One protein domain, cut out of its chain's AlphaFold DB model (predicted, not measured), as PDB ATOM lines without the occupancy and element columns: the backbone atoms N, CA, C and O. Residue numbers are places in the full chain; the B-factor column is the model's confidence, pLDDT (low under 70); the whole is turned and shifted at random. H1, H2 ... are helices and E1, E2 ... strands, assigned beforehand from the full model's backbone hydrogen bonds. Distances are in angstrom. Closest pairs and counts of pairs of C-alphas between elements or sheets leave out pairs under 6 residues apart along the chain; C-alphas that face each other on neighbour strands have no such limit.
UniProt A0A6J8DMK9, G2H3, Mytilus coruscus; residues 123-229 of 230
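AT A GLANCE: This is residues 123 to 229 of the 230 residues of the protein "G2H3" of Mytilus coruscus (UniProt A0A6J8DMK9). Two long helices, H1 and H2, lie side by side as a hairpin that covers a small three-stranded sheet. H3 joins the hairpin's far end to the sheet, short H4 packs on H2, and residues 165 to 170 stick out. The printed part has 107 residues, in the order H1 H2 H3 E1 E2 E3 H4, class mixed, helices and strands; the mixed sheet runs E1 E3 E2. It is compact, with a radius of gyration of the C-alphas of 13.2 A and spans of 36 by 32 by 23 A.

IN THESE COORDINATES: H1 is residues 126 to 143, 26.2 A, from C-alpha 126 at (13.178, 6.970, -36.461). H2 is residues 147 to 165, 27.3 A, and H3 residues 173 to 181, 12.1 A. E1 is residues 196 to 200, E2 208 to 210, E3 215 to 219. H4, residues 224 to 227, ends at C-alpha 227, (28.427, -8.170, -39.174).

HOW THE PARTS SIT: H1 and H2 touch, closest at C-alphas 137 and 153, 5.5 A, at a shallow tilt of 9 degrees, opposite ways. H2, the hub, only just touches H3 and H4, with 3 pairs of C-alphas within 8 A each; the closest are 163 and 173, 6.3 A, and 155 and 224, 5.7 A. Two layers: H1, H2 and H3 are on one face of the sheet; H3 stands up from it at 63 degrees. E1 and E3 are parallel, N 198 to O 216 being 2.9 A; E3 and E2 form an antiparallel hairpin, N 217 to O 208 being 2.7 A. In H2 and H3 every O i to N i+4 pair is within hydrogen-bond range, in H1 12 of 14; H4 is too short for one.

THE WHOLE: C-alphas 123 and 202, the farthest apart, are 38.5 A apart. The printed part has no cut; the link from H3 to E1 is long. Mean pLDDT of the printed part is 72.9, with 38 residues under 70, among them 123 to 139.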
ATOM      1  N   LYS A 123       6.180  11.651 -41.617       39.53
ATOM      2  CA  LYS A 123       6.502  11.557 -40.181       39.53
ATOM      3  C   LYS A 123       7.959  11.115 -40.031       39.53
ATOM      4  O   LYS A 123       8.384  10.206 -40.734       39.53
ATOM      5  N   LYS A 124       8.722  11.757 -39.136       44.06
ATOM      6  CA  LYS A 124      10.131  11.410 -38.874       44.06
ATOM      7  C   LYS A 124      10.257   9.908 -38.581       44.06
ATOM      8  O   LYS A 124       9.712   9.418 -37.598       44.06
ATOM      9  N   LEU A 125      10.997   9.228 -39.452       50.41
ATOM     10  CA  LEU A 125      11.112   7.778 -39.608       50.41
ATOM     11  C   LEU A 125      11.731   7.001 -38.421       50.41
ATOM     12  O   LEU A 125      11.816   5.784 -38.473       50.41
ATOM     13  N   THR A 126      12.205   7.632 -37.350       52.78
ATOM     14  CA  THR A 126      13.178   6.970 -36.461       52.78
ATOM     15  C   THR A 126      12.581   6.049 -35.390       52.78
ATOM     16  O   THR A 126      13.075   4.940 -35.212       52.78
ATOM     17  N   ALA A 127      11.516   6.440 -34.686       49.19
ATOM     18  CA  ALA A 127      11.011   5.655 -33.547       49.19
ATOM     19  C   ALA A 127      10.144   4.449 -33.961       49.19
ATOM     20  O   ALA A 127      10.341   3.339 -33.472       49.19
ATOM     21  N   GLU A 128       9.213   4.651 -34.897       51.38
ATOM     22  CA  GLU A 128       8.245   3.625 -35.324       51.38
ATOM     23  C   GLU A 128       8.926   2.475 -36.104       51.38
ATOM     24  O   GLU A 128       8.502   1.325 -36.031       51.38
ATOM     25  N   MET A 129      10.028   2.753 -36.813       56.66
ATOM     26  CA  MET A 129      10.786   1.742 -37.566       56.66
ATOM     27  C   MET A 129      11.648   0.849 -36.687       56.66
ATOM     28  O   MET A 129      11.702  -0.361 -36.916       56.66
ATOM     29  N   MET A 130      12.286   1.422 -35.664       57.88
ATOM     30  CA  MET A 130      12.940   0.616 -34.643       57.88
ATOM     31  C   MET A 130      11.932  -0.282 -33.958       57.88
ATOM     32  O   MET A 130      12.225  -1.450 -33.770       57.88
ATOM     33  N   GLU A 131      10.724   0.191 -33.648       59.56
ATOM     34  CA  GLU A 131       9.720  -0.700 -33.073       59.56
ATOM     35  C   GLU A 131       9.429  -1.894 -33.979       59.56
ATOM     36  O   GLU A 131       9.449  -3.008 -33.477       59.56
ATOM     37  N   VAL A 132       9.263  -1.715 -35.295       60.34
ATOM     38  CA  VAL A 132       9.020  -2.840 -36.217       60.34
ATOM     39  C   VAL A 132      10.215  -3.793 -36.281       60.34
ATOM     40  O   VAL A 132      10.040  -4.995 -36.091       60.34
ATOM     41  N   VAL A 133      11.431  -3.294 -36.517       58.84
ATOM     42  CA  VAL A 133      12.598  -4.174 -36.690       58.84
ATOM     43  C   VAL A 133      13.039  -4.797 -35.365       58.84
ATOM     44  O   VAL A 133      13.293  -5.997 -35.316       58.84
ATOM     45  N   LEU A 134      13.032  -4.040 -34.264       63.75
ATOM     46  CA  LEU A 134      13.266  -4.577 -32.921       63.75
ATOM     47  C   LEU A 134      12.175  -5.569 -32.524       63.75
ATOM     48  O   LEU A 134      12.474  -6.549 -31.848       63.75
ATOM     49  N   TRP A 135      10.920  -5.345 -32.916       63.12
ATOM     50  CA  TRP A 135       9.836  -6.290 -32.658       63.12
ATOM     51  C   TRP A 135      10.064  -7.601 -33.406       63.12
ATOM     52  O   TRP A 135      10.010  -8.659 -32.780       63.12
ATOM     53  N   ILE A 136      10.429  -7.552 -34.691       63.44
ATOM     54  CA  ILE A 136      10.775  -8.749 -35.473       63.44
ATOM     55  C   ILE A 136      11.964  -9.466 -34.841       63.44
ATOM     56  O   ILE A 136      11.878 -10.667 -34.571       63.44
ATOM     57  N   SER A 137      13.039  -8.735 -34.533       62.69
ATOM     58  CA  SER A 137      14.227  -9.301 -33.899       62.69
ATOM     59  C   SER A 137      13.897  -9.945 -32.558       62.69
ATOM     60  O   SER A 137      14.308 -11.074 -32.311       62.69
ATOM     61  N   LYS A 138      13.080  -9.307 -31.713       65.81
ATOM     62  CA  LYS A 138      12.659  -9.852 -30.409       65.81
ATOM     63  C   LYS A 138      11.780 -11.090 -30.549       65.81
ATOM     64  O   LYS A 138      12.000 -12.070 -29.832       65.81
ATOM     65  N   CYS A 139      10.814 -11.077 -31.466       62.25
ATOM     66  CA  CYS A 139       9.956 -12.226 -31.745       62.25
ATOM     67  C   CYS A 139      10.775 -13.425 -32.236       62.25
ATOM     68  O   CYS A 139      10.575 -14.546 -31.769       62.25
ATOM     69  N   GLN A 140      11.742 -13.197 -33.122       70.62
ATOM     70  CA  GLN A 140      12.591 -14.265 -33.637       70.62
ATOM     71  C   GLN A 140      13.693 -14.686 -32.670       70.62
ATOM     72  O   GLN A 140      14.076 -15.852 -32.661       70.62
ATOM     73  N   PHE A 141      14.153 -13.799 -31.789       71.06
ATOM     74  CA  PHE A 141      15.152 -14.127 -30.774       71.06
ATOM     75  C   PHE A 141      14.626 -15.177 -29.798       71.06
ATOM     76  O   PHE A 141      15.375 -16.032 -29.330       71.06
ATOM     77  N   GLN A 142      13.326 -15.159 -29.503       63.28
ATOM     78  CA  GLN A 142      12.692 -16.190 -28.682       63.28
ATOM     79  C   GLN A 142      12.575 -17.536 -29.413       63.28
ATOM     80  O   GLN A 142      12.646 -18.577 -28.766       63.28
ATOM     81  N   ALA A 143      12.437 -17.520 -30.741       64.31
ATOM     82  CA  ALA A 143      12.312 -18.717 -31.573       64.31
ATOM     83  C   ALA A 143      13.662 -19.297 -32.042       64.31
ATOM     84  O   ALA A 143      13.731 -20.468 -32.406       64.31
ATOM     85  N   ALA A 144      14.733 -18.498 -32.039       71.38
ATOM     86  CA  ALA A 144      16.052 -18.892 -32.517       71.38
ATOM     87  C   ALA A 144      16.717 -19.917 -31.583       71.38
ATOM     88  O   ALA A 144      16.998 -19.632 -30.412       71.38
ATOM     89  N   THR A 145      16.995 -21.102 -32.130       73.00
ATOM     90  CA  THR A 145      17.582 -22.245 -31.414       73.00
ATOM     91  C   THR A 145      19.103 -22.330 -31.521       73.00
ATOM     92  O   THR A 145      19.720 -23.005 -30.703       73.00
ATOM     93  N   GLU A 146      19.710 -21.664 -32.505       80.56
ATOM     94  CA  GLU A 146      21.158 -21.678 -32.742       80.56
ATOM     95  C   GLU A 146      21.825 -20.399 -32.214       80.56
ATOM     96  O   GLU A 146      21.330 -19.290 -32.429       80.56
ATOM     97  N   ASP A 147      22.976 -20.538 -31.550       80.94
ATOM     98  CA  ASP A 147      23.686 -19.409 -30.927       80.94
ATOM     99  C   ASP A 147      24.107 -18.332 -31.941       80.94
ATOM    100  O   ASP A 147      24.047 -17.139 -31.632       80.94
ATOM    101  N   GLY A 148      24.486 -18.737 -33.159       82.75
ATOM    102  CA  GLY A 148      24.845 -17.818 -34.245       82.75
ATOM    103  C   GLY A 148      23.662 -16.949 -34.670       82.75
ATOM    104  O   GLY A 148      23.755 -15.727 -34.666       82.75
ATOM    105  N   THR A 149      22.510 -17.568 -34.918       85.62
ATOM    106  CA  THR A 149      21.245 -16.898 -35.249       85.62
ATOM    107  C   THR A 149      20.826 -15.879 -34.189       85.62
ATOM    108  O   THR A 149      20.459 -14.747 -34.506       85.62
ATOM    109  N   ARG A 150      20.909 -16.258 -32.906       83.81
ATOM    110  CA  ARG A 150      20.590 -15.358 -31.786       83.81
ATOM    111  C   ARG A 150      21.517 -14.151 -31.760       83.81
ATOM    112  O   ARG A 150      21.055 -13.044 -31.506       83.81
ATOM    113  N   ARG A 151      22.808 -14.363 -32.019       85.94
ATOM    114  CA  ARG A 151      23.797 -13.287 -32.092       85.94
ATOM    115  C   ARG A 151      23.511 -12.347 -33.255       85.94
ATOM    116  O   ARG A 151      23.444 -11.151 -33.023       85.94
ATOM    117  N   THR A 152      23.228 -12.870 -34.445       86.69
ATOM    118  CA  THR A 152      22.865 -12.059 -35.618       86.69
ATOM    119  C   THR A 152      21.663 -11.151 -35.349       86.69
ATOM    120  O   THR A 152      21.652 -10.005 -35.785       86.69
ATOM    121  N   LEU A 153      20.670 -11.623 -34.585       84.50
ATOM    122  CA  LEU A 153      19.525 -10.803 -34.170       84.50
ATOM    123  C   LEU A 153      19.899  -9.669 -33.203       84.50
ATOM    124  O   LEU A 153      19.310  -8.593 -33.269       84.50
ATOM    125  N   LEU A 154      20.874  -9.896 -32.320       84.56
ATOM    126  CA  LEU A 154      21.406  -8.851 -31.439       84.56
ATOM    127  C   LEU A 154      22.285  -7.862 -32.212       84.56
ATOM    128  O   LEU A 154      22.245  -6.665 -31.942       84.56
ATOM    129  N   ASP A 155      23.056  -8.351 -33.180       86.44
ATOM    130  CA  ASP A 155      23.938  -7.528 -34.003       86.44
ATOM    131  C   ASP A 155      23.137  -6.587 -34.915       86.44
ATOM    132  O   ASP A 155      23.475  -5.409 -35.000       86.44
ATOM    133  N   ILE A 156      22.027  -7.037 -35.521       83.62
ATOM    134  CA  ILE A 156      21.140  -6.133 -36.276       83.62
ATOM    135  C   ILE A 156      20.462  -5.104 -35.361       83.62
ATOM    136  O   ILE A 156      20.375  -3.939 -35.731       83.62
ATOM    137  N   GLU A 157      20.024  -5.492 -34.157       81.38
ATOM    138  CA  GLU A 157      19.463  -4.550 -33.173       81.38
ATOM    139  C   GLU A 157      20.492  -3.477 -32.803       81.38
ATOM    140  O   GLU A 157      20.185  -2.287 -32.849       81.38
ATOM    141  N   ARG A 158      21.733  -3.883 -32.529       83.50
ATOM    142  CA  ARG A 158      22.828  -2.961 -32.235       83.50
ATOM    143  C   ARG A 158      23.155  -2.048 -33.415       83.50
ATOM    144  O   ARG A 158      23.318  -0.854 -33.213       83.50
ATOM    145  N   PHE A 159      23.222  -2.585 -34.630       83.69
ATOM    146  CA  PHE A 159      23.495  -1.796 -35.830       83.69
ATOM    147  C   PHE A 159      22.440  -0.706 -36.058       83.69
ATOM    148  O   PHE A 159      22.784   0.421 -36.389       83.69
ATOM    149  N   LEU A 160      21.160  -1.010 -35.835       79.94
ATOM    150  CA  LEU A 160      20.087  -0.021 -35.971       79.94
ATOM    151  C   LEU A 160      20.154   1.069 -34.899       79.94
ATOM    152  O   LEU A 160      19.821   2.214 -35.187       79.94
ATOM    153  N   ILE A 161      20.587   0.728 -33.685       78.69
ATOM    154  CA  ILE A 161      20.838   1.716 -32.630       78.69
ATOM    155  C   ILE A 161      22.008   2.621 -33.036       78.69
ATOM    156  O   ILE A 161      21.851   3.838 -33.000       78.69
ATOM    157  N   ASP A 162      23.124   2.049 -33.508       80.38
ATOM    158  CA  ASP A 162      24.277   2.819 -33.998       80.38
ATOM    159  C   ASP A 162      23.845   3.803 -35.118       80.38
ATOM    160  O   ASP A 162      24.202   4.976 -35.076       80.38
ATOM    161  N   LEU A 163      23.004   3.368 -36.074       77.56
ATOM    162  CA  LEU A 163      22.456   4.234 -37.136       77.56
ATOM    163  C   LEU A 163      21.494   5.317 -36.632       77.56
ATOM    164  O   LEU A 163      21.293   6.327 -37.303       77.56
ATOM    165  N   GLN A 164      20.821   5.092 -35.505       75.44
ATOM    166  CA  GLN A 164      19.945   6.099 -34.918       75.44
ATOM    167  C   GLN A 164      20.756   7.230 -34.274       75.44
ATOM    168  O   GLN A 164      20.318   8.380 -34.287       75.44
ATOM    169  N   GLU A 165      21.889   6.887 -33.666       78.56
ATOM    170  CA  GLU A 165      22.769   7.829 -32.974       78.56
ATOM    171  C   GLU A 165      23.670   8.613 -33.946       78.56
ATOM    172  O   GLU A 165      24.075   9.732 -33.628       78.56
ATOM    173  N   ASP A 166      23.946   8.062 -35.131       75.44
ATOM    174  CA  ASP A 166      24.759   8.685 -36.181       75.44
ATOM    175  C   ASP A 166      23.916   9.540 -37.151       75.44
ATOM    176  O   ASP A 166      23.545   9.110 -38.243       75.44
ATOM    177  N   GLU A 167      23.591  10.778 -36.748       64.38
ATOM    178  CA  GLU A 167      22.784  11.709 -37.563       64.38
ATOM    179  C   GLU A 167      23.465  12.146 -38.880       64.38
ATOM    180  O   GLU A 167      22.765  12.537 -39.817       64.38
ATOM    181  N   ASP A 168      24.798  12.064 -38.963       72.44
ATOM    182  CA  ASP A 168      25.605  12.435 -40.138       72.44
ATOM    183  C   ASP A 168      26.053  11.206 -40.965       72.44
ATOM    184  O   ASP A 168      26.858  11.330 -41.897       72.44
ATOM    185  N   GLY A 169      25.535  10.019 -40.636       70.25
ATOM    186  CA  GLY A 169      25.876   8.760 -41.289       70.25
ATOM    187  C   GLY A 169      25.463   8.701 -42.766       70.25
ATOM    188  O   GLY A 169      24.427   9.219 -43.182       70.25
ATOM    189  N   GLU A 170      26.264   8.011 -43.584       70.19
ATOM    190  CA  GLU A 170      25.994   7.828 -45.024       70.19
ATOM    191  C   GLU A 170      24.803   6.894 -45.306       70.19
ATOM    192  O   GLU A 170      24.237   6.923 -46.400       70.19
ATOM    193  N   ILE A 171      24.443   6.050 -44.336       74.94
ATOM    194  CA  ILE A 171      23.291   5.146 -44.379       74.94
ATOM    195  C   ILE A 171      22.362   5.550 -43.244       74.94
ATOM    196  O   ILE A 171      22.794   5.673 -42.103       74.94
ATOM    197  N   THR A 172      21.077   5.690 -43.536       74.94
ATOM    198  CA  THR A 172      20.055   6.024 -42.544       74.94
ATOM    199  C   THR A 172      19.192   4.812 -42.203       74.94
ATOM    200  O   THR A 172      19.112   3.831 -42.948       74.94
ATOM    201  N   LEU A 173      18.440   4.900 -41.101       74.00
ATOM    202  CA  LEU A 173      17.375   3.934 -40.806       74.00
ATOM    203  C   LEU A 173      16.365   3.818 -41.964       74.00
ATOM    204  O   LEU A 173      15.866   2.724 -42.235       74.00
ATOM    205  N   GLY A 174      16.087   4.930 -42.656       72.81
ATOM    206  CA  GLY A 174      15.218   4.977 -43.836       72.81
ATOM    207  C   GLY A 174      15.699   4.076 -44.961       72.81
ATOM    208  O   GLY A 174      14.903   3.335 -45.538       72.81
ATOM    209  N   ASP A 175      17.004   4.061 -45.200       74.00
ATOM    210  CA  ASP A 175      17.608   3.231 -46.236       74.00
ATOM    211  C   ASP A 175      17.493   1.742 -45.904       74.00
ATOM    212  O   ASP A 175      17.181   0.935 -46.780       74.00
ATOM    213  N   VAL A 176      17.659   1.370 -44.630       76.75
ATOM    214  CA  VAL A 176      17.490  -0.020 -44.180       76.75
ATOM    215  C   VAL A 176      16.032  -0.474 -44.299       76.75
ATOM    216  O   VAL A 176      15.775  -1.597 -44.740       76.75
ATOM    217  N   LEU A 177      15.063   0.387 -43.967       73.38
ATOM    218  CA  LEU A 177      13.643   0.076 -44.165       73.38
ATOM    219  C   LEU A 177      13.308  -0.082 -45.645       73.38
ATOM    220  O   LEU A 177      12.671  -1.069 -46.018       73.38
ATOM    221  N   SER A 178      13.730   0.869 -46.476       73.00
ATOM    222  CA  SER A 178      13.455   0.838 -47.911       73.00
ATOM    223  C   SER A 178      14.114  -0.380 -48.558       73.00
ATOM    224  O   SER A 178      13.491  -1.064 -49.366       73.00
ATOM    225  N   PHE A 179      15.310  -0.763 -48.110       75.19
ATOM    226  CA  PHE A 179      15.946  -2.015 -48.508       75.19
ATOM    227  C   PHE A 179      15.112  -3.247 -48.125       75.19
ATOM    228  O   PHE A 179      14.815  -4.075 -48.984       75.19
ATOM    229  N   ALA A 180      14.710  -3.374 -46.857       74.19
ATOM    230  CA  ALA A 180      14.012  -4.561 -46.360       74.19
ATOM    231  C   ALA A 180      12.574  -4.695 -46.895       74.19
ATOM    232  O   ALA A 180      12.092  -5.807 -47.111       74.19
ATOM    233  N   THR A 181      11.885  -3.570 -47.101       68.31
ATOM    234  CA  THR A 181      10.430  -3.534 -47.340       68.31
ATOM    235  C   THR A 181      10.033  -2.894 -48.670       68.31
ATOM    236  O   THR A 181       8.913  -3.080 -49.143       68.31
ATOM    237  N   GLY A 182      10.929  -2.141 -49.311       69.38
ATOM    238  CA  GLY A 182      10.621  -1.348 -50.503       69.38
ATOM    239  C   GLY A 182       9.690  -0.161 -50.233       69.38
ATOM    240  O   GLY A 182       9.049   0.319 -51.181       69.38
ATOM    241  N   ALA A 183       9.566   0.251 -48.968       65.12
ATOM    242  CA  ALA A 183       8.753   1.365 -48.506       65.12
ATOM    243  C   ALA A 183       9.609   2.406 -47.775       65.12
ATOM    244  O   ALA A 183      10.481   2.065 -46.979       65.12
ATOM    245  N   ASP A 184       9.292   3.678 -48.005       65.88
ATOM    246  CA  ASP A 184      10.005   4.813 -47.408       65.88
ATOM    247  C   ASP A 184       9.418   5.217 -46.045       65.88
ATOM    248  O   ASP A 184       9.877   6.165 -45.421       65.88
ATOM    249  N   CYS A 185       8.366   4.534 -45.585       64.25
ATOM    250  CA  CYS A 185       7.785   4.687 -44.255       64.25
ATOM    251  C   CYS A 185       6.957   3.449 -43.875       64.25
ATOM    252  O   CYS A 185       6.553   2.659 -44.733       64.25
ATOM    253  N   VAL A 186       6.685   3.283 -42.578       67.56
ATOM    254  CA  VAL A 186       5.787   2.230 -42.085       67.56
ATOM    255  C   VAL A 186       4.337   2.606 -42.427       67.56
ATOM    256  O   VAL A 186       3.904   3.713 -42.089       67.56
ATOM    257  N   PRO A 187       3.548   1.725 -43.074       66.88
ATOM    258  CA  PRO A 187       2.142   2.009 -43.341       66.88
ATOM    259  C   PRO A 187       1.353   2.212 -42.035       66.88
ATOM    260  O   PRO A 187       1.633   1.532 -41.050       66.88
ATOM    261  N   PRO A 188       0.300   3.054 -42.005       61.56
ATOM    262  CA  PRO A 188      -0.495   3.287 -40.790       61.56
ATOM    263  C   PRO A 188      -1.132   2.029 -40.176       61.56
ATOM    264  O   PRO A 188      -1.460   2.025 -38.994       61.56
ATOM    265  N   LEU A 189      -1.331   0.980 -40.982       66.75
ATOM    266  CA  LEU A 189      -1.873  -0.316 -40.557       66.75
ATOM    267  C   LEU A 189      -0.783  -1.383 -40.342       66.75
ATOM    268  O   LEU A 189      -1.106  -2.540 -40.092       66.75
ATOM    269  N   GLY A 190       0.492  -1.006 -40.437       64.00
ATOM    270  CA  GLY A 190       1.612  -1.939 -40.481       64.00
ATOM    271  C   GLY A 190       1.764  -2.625 -41.842       64.00
ATOM    272  O   GLY A 190       1.064  -2.318 -42.808       64.00
ATOM    273  N   PHE A 191       2.726  -3.541 -41.921       69.06
ATOM    274  CA  PHE A 191       3.016  -4.307 -43.133       69.06
ATOM    275  C   PHE A 191       2.180  -5.592 -43.204       69.06
ATOM    276  O   PHE A 191       2.042  -6.301 -42.202       69.06
ATOM    277  N   ASP A 192       1.691  -5.906 -44.406       66.00
ATOM    278  CA  ASP A 192       1.021  -7.164 -44.742       66.00
ATOM    279  C   ASP A 192       1.577  -7.710 -46.079       66.00
ATOM    280  O   ASP A 192       1.404  -7.058 -47.114       66.00
ATOM    281  N   PRO A 193       2.290  -8.855 -46.083       72.19
ATOM    282  CA  PRO A 193       2.625  -9.678 -44.919       72.19
ATOM    283  C   PRO A 193       3.563  -8.957 -43.938       72.19
ATOM    284  O   PRO A 193       4.304  -8.046 -44.313       72.19
ATOM    285  N   SER A 194       3.531  -9.365 -42.667       69.56
ATOM    286  CA  SER A 194       4.429  -8.806 -41.651       69.56
ATOM    287  C   SER A 194       5.893  -9.115 -41.981       69.56
ATOM    288  O   SER A 194       6.176 -10.220 -42.455       69.56
ATOM    289  N   PRO A 195       6.836  -8.191 -41.720       77.94
ATOM    290  CA  PRO A 195       8.213  -8.394 -42.114       77.94
ATOM    291  C   PRO A 195       8.857  -9.477 -41.250       77.94
ATOM    292  O   PRO A 195       8.483  -9.689 -40.095       77.94
ATOM    293  N   SER A 196       9.831 -10.179 -41.810       79.44
ATOM    294  CA  SER A 196      10.503 -11.299 -41.160       79.44
ATOM    295  C   SER A 196      11.997 -11.274 -41.441       79.44
ATOM    296  O   SER A 196      12.433 -10.782 -42.480       79.44
ATOM    297  N   ILE A 197      12.782 -11.806 -40.506       84.19
ATOM    298  CA  ILE A 197      14.206 -12.057 -40.697       84.19
ATOM    299  C   ILE A 197      14.425 -13.550 -40.984       84.19
ATOM    300  O   ILE A 197      13.773 -14.417 -40.400       84.19
ATOM    301  N   THR A 198      15.329 -13.865 -41.903       84.62
ATOM    302  CA  THR A 198      15.860 -15.220 -42.086       84.62
ATOM    303  C   THR A 198      17.380 -15.185 -42.171       84.62
ATOM    304  O   THR A 198      17.986 -14.123 -42.288       84.62
ATOM    305  N   PHE A 199      18.018 -16.346 -42.049       86.31
ATOM    306  CA  PHE A 199      19.461 -16.433 -41.835       86.31
ATOM    307  C   PHE A 199      20.150 -17.112 -43.017       86.31
ATOM    308  O   PHE A 199      19.726 -18.167 -43.493       86.31
ATOM    309  N   LEU A 200      21.221 -16.494 -43.506       83.12
ATOM    310  CA  LEU A 200      22.072 -17.023 -44.565       83.12
ATOM    311  C   LEU A 200      23.241 -17.769 -43.911       83.12
ATOM    312  O   LEU A 200      24.249 -17.156 -43.570       83.12
ATOM    313  N   HIS A 201      23.094 -19.084 -43.737       78.56
ATOM    314  CA  HIS A 201      24.098 -19.916 -43.062       78.56
ATOM    315  C   HIS A 201      25.337 -20.223 -43.935       78.56
ATOM    316  O   HIS A 201      26.441 -20.236 -43.409       78.56
ATOM    317  N   ASP A 202      25.184 -20.397 -45.261       64.75
ATOM    318  CA  ASP A 202      26.249 -20.998 -46.098       64.75
ATOM    319  C   ASP A 202      26.657 -20.208 -47.364       64.75
ATOM    320  O   ASP A 202      27.418 -20.717 -48.187       64.75
ATOM    321  N   SER A 203      26.126 -19.004 -47.628       56.03
ATOM    322  CA  SER A 203      26.312 -18.387 -48.967       56.03
ATOM    323  C   SER A 203      26.101 -16.871 -49.100       56.03
ATOM    324  O   SER A 203      26.054 -16.353 -50.219       56.03
ATOM    325  N   GLY A 204      25.959 -16.135 -47.998       59.97
ATOM    326  CA  GLY A 204      25.747 -14.685 -48.031       59.97
ATOM    327  C   GLY A 204      26.941 -13.929 -47.476       59.97
ATOM    328  O   GLY A 204      27.218 -14.062 -46.294       59.97
ATOM    329  N   LEU A 205      27.615 -13.124 -48.302       69.62
ATOM    330  CA  LEU A 205      28.522 -12.091 -47.790       69.62
ATOM    331  C   LEU A 205      27.768 -10.834 -47.365       69.62
ATOM    332  O   LEU A 205      28.290 -10.121 -46.538       69.62
ATOM    333  N   PHE A 206      26.577 -10.588 -47.918       78.50
ATOM    334  CA  PHE A 206      25.804  -9.373 -47.673       78.50
ATOM    335  C   PHE A 206      24.344  -9.702 -47.343       78.50
ATOM    336  O   PHE A 206      23.831 -10.720 -47.843       78.50
ATOM    337  N   PRO A 207      23.654  -8.854 -46.554       80.94
ATOM    338  CA  PRO A 207      22.209  -8.898 -46.387       80.94
ATOM    339  C   PRO A 207      21.471  -8.905 -47.728       80.94
ATOM    340  O   PRO A 207      21.899  -8.298 -48.712       80.94
ATOM    341  N   LYS A 208      20.332  -9.593 -47.773       80.19
ATOM    342  CA  LYS A 208      19.454  -9.675 -48.951       80.19
ATOM    343  C   LYS A 208      18.021  -9.398 -48.534       80.19
ATOM    344  O   LYS A 208      17.623  -9.828 -47.463       80.19
ATOM    345  N   ALA A 209      17.227  -8.762 -49.384       76.69
ATOM    346  CA  ALA A 209      15.824  -8.495 -49.087       76.69
ATOM    347  C   ALA A 209      14.903  -9.011 -50.193       76.69
ATOM    348  O   ALA A 209      15.170  -8.820 -51.378       76.69
ATOM    349  N   ASN A 210      13.804  -9.651 -49.808       74.38
ATOM    350  CA  ASN A 210      12.669  -9.904 -50.684       74.38
ATOM    351  C   ASN A 210      11.503  -9.032 -50.222       74.38
ATOM    352  O   ASN A 210      10.792  -9.367 -49.278       74.38
ATOM    353  N   THR A 211      11.305  -7.909 -50.907       71.56
ATOM    354  CA  THR A 211      10.278  -6.921 -50.558       71.56
ATOM    355  C   THR A 211       8.857  -7.419 -50.835       71.56
ATOM    356  O   THR A 211       7.919  -6.975 -50.183       71.56
ATOM    357  N   CYS A 212       8.673  -8.387 -51.743       68.62
ATOM    358  CA  CYS A 212       7.366  -8.994 -52.007       68.62
ATOM    359  C   CYS A 212       6.918  -9.924 -50.874       68.62
ATOM    360  O   CYS A 212       5.737  -9.949 -50.539       68.62
ATOM    361  N   SER A 213       7.848 -10.690 -50.297       72.38
ATOM    362  CA  SER A 213       7.578 -11.562 -49.147       72.38
ATOM    363  C   SER A 213       7.913 -10.916 -47.804       72.38
ATOM    364  O   SER A 213       7.826 -11.582 -46.778       72.38
ATOM    365  N   MET A 214       8.301  -9.637 -47.813       73.75
ATOM    366  CA  MET A 214       8.698  -8.867 -46.637       73.75
ATOM    367  C   MET A 214       9.789  -9.576 -45.805       73.75
ATOM    368  O   MET A 214       9.709  -9.681 -44.584       73.75
ATOM    369  N   GLU A 215      10.803 -10.128 -46.471       78.75
ATOM    370  CA  GLU A 215      11.818 -10.993 -45.857       78.75
ATOM    371  C   GLU A 215      13.221 -10.376 -45.955       78.75
ATOM    372  O   GLU A 215      13.753 -10.205 -47.055       78.75
ATOM    373  N   LEU A 216      13.851 -10.101 -44.810       82.75
ATOM    374  CA  LEU A 216      15.242  -9.665 -44.688       82.75
ATOM    375  C   LEU A 216      16.136 -10.855 -44.319       82.75
ATOM    376  O   LEU A 216      16.039 -11.420 -43.236       82.75
ATOM    377  N   LYS A 217      17.050 -11.222 -45.207       84.19
ATOM    378  CA  LYS A 217      17.995 -12.323 -45.013       84.19
ATOM    379  C   LYS A 217      19.325 -11.775 -44.527       84.19
ATOM    380  O   LYS A 217      19.971 -11.028 -45.260       84.19
ATOM    381  N   LEU A 218      19.742 -12.169 -43.331       85.88
ATOM    382  CA  LEU A 218      20.983 -11.721 -42.709       85.88
ATOM    383  C   LEU A 218      22.040 -12.832 -42.723       85.88
ATOM    384  O   LEU A 218      21.721 -13.974 -42.382       85.88
ATOM    385  N   PRO A 219      23.293 -12.534 -43.097       85.19
ATOM    386  CA  PRO A 219      24.394 -13.466 -42.911       85.19
ATOM    387  C   PRO A 219      24.670 -13.704 -41.428       85.19
ATOM    388  O   PRO A 219      24.605 -12.790 -40.604       85.19
ATOM    389  N   VAL A 220      24.955 -14.961 -41.088       88.06
ATOM    390  CA  VAL A 220      25.364 -15.323 -39.730       88.06
ATOM    391  C   VAL A 220      26.855 -15.039 -39.588       88.06
ATOM    392  O   VAL A 220      27.679 -15.715 -40.198       88.06
ATOM    393  N   SER A 221      27.187 -14.032 -38.785       83.50
ATOM    394  CA  SER A 221      28.563 -13.586 -38.542       83.50
ATOM    395  C   SER A 221      29.066 -14.033 -37.168       83.50
ATOM    396  O   SER A 221      28.289 -14.240 -36.234       83.50
ATOM    397  N   GLU A 222      30.385 -14.182 -37.030       83.88
ATOM    398  CA  GLU A 222      31.002 -14.597 -35.763       83.88
ATOM    399  C   GLU A 222      30.966 -13.482 -34.704       83.88
ATOM    400  O   GLU A 222      30.838 -13.764 -33.505       83.88
ATOM    401  N   ASP A 223      31.031 -12.223 -35.147       84.81
ATOM    402  CA  ASP A 223      31.081 -11.030 -34.307       84.81
ATOM    403  C   ASP A 223      30.489  -9.784 -34.996       84.81
ATOM    404  O   ASP A 223      30.369  -9.716 -36.223       84.81
ATOM    405  N   PHE A 224      30.193  -8.762 -34.188       84.88
ATOM    406  CA  PHE A 224      29.569  -7.515 -34.631       84.88
ATOM    407  C   PHE A 224      30.400  -6.720 -35.654       84.88
ATOM    408  O   PHE A 224      29.842  -6.090 -36.550       84.88
ATOM    409  N   ASN A 225      31.734  -6.729 -35.566       83.94
ATOM    410  CA  ASN A 225      32.558  -6.001 -36.536       83.94
ATOM    411  C   ASN A 225      32.537  -6.688 -37.900       83.94
ATOM    412  O   ASN A 225      32.579  -6.005 -38.922       83.94
ATOM    413  N   THR A 226      32.466  -8.018 -37.914       82.25
ATOM    414  CA  THR A 226      32.235  -8.789 -39.138       82.25
ATOM    415  C   THR A 226      30.826  -8.538 -39.671       82.25
ATOM    416  O   THR A 226      30.686  -8.265 -40.857       82.25
ATOM    417  N   PHE A 227      29.808  -8.505 -38.805       84.31
ATOM    418  CA  PHE A 227      28.427  -8.170 -39.174       84.31
ATOM    419  C   PHE A 227      28.283  -6.788 -39.836       84.31
ATOM    420  O   PHE A 227      27.516  -6.627 -40.773       84.31
ATOM    421  N   LYS A 228      29.043  -5.779 -39.400       79.25
ATOM    422  CA  LYS A 228      29.025  -4.450 -40.042       79.25
ATOM    423  C   LYS A 228      29.747  -4.395 -41.395       79.25
ATOM    424  O   LYS A 228      29.674  -3.382 -42.086       79.25
ATOM    425  N   LYS A 229      30.523  -5.427 -41.730       70.50
ATOM    426  CA  LYS A 229      31.311  -5.528 -42.970       70.50
ATOM    427  C   LYS A 229      30.726  -6.525 -43.969       70.50
ATOM    428  O   LYS A 229      31.208  -6.569 -45.102       70.50
TER     429      LYS A 229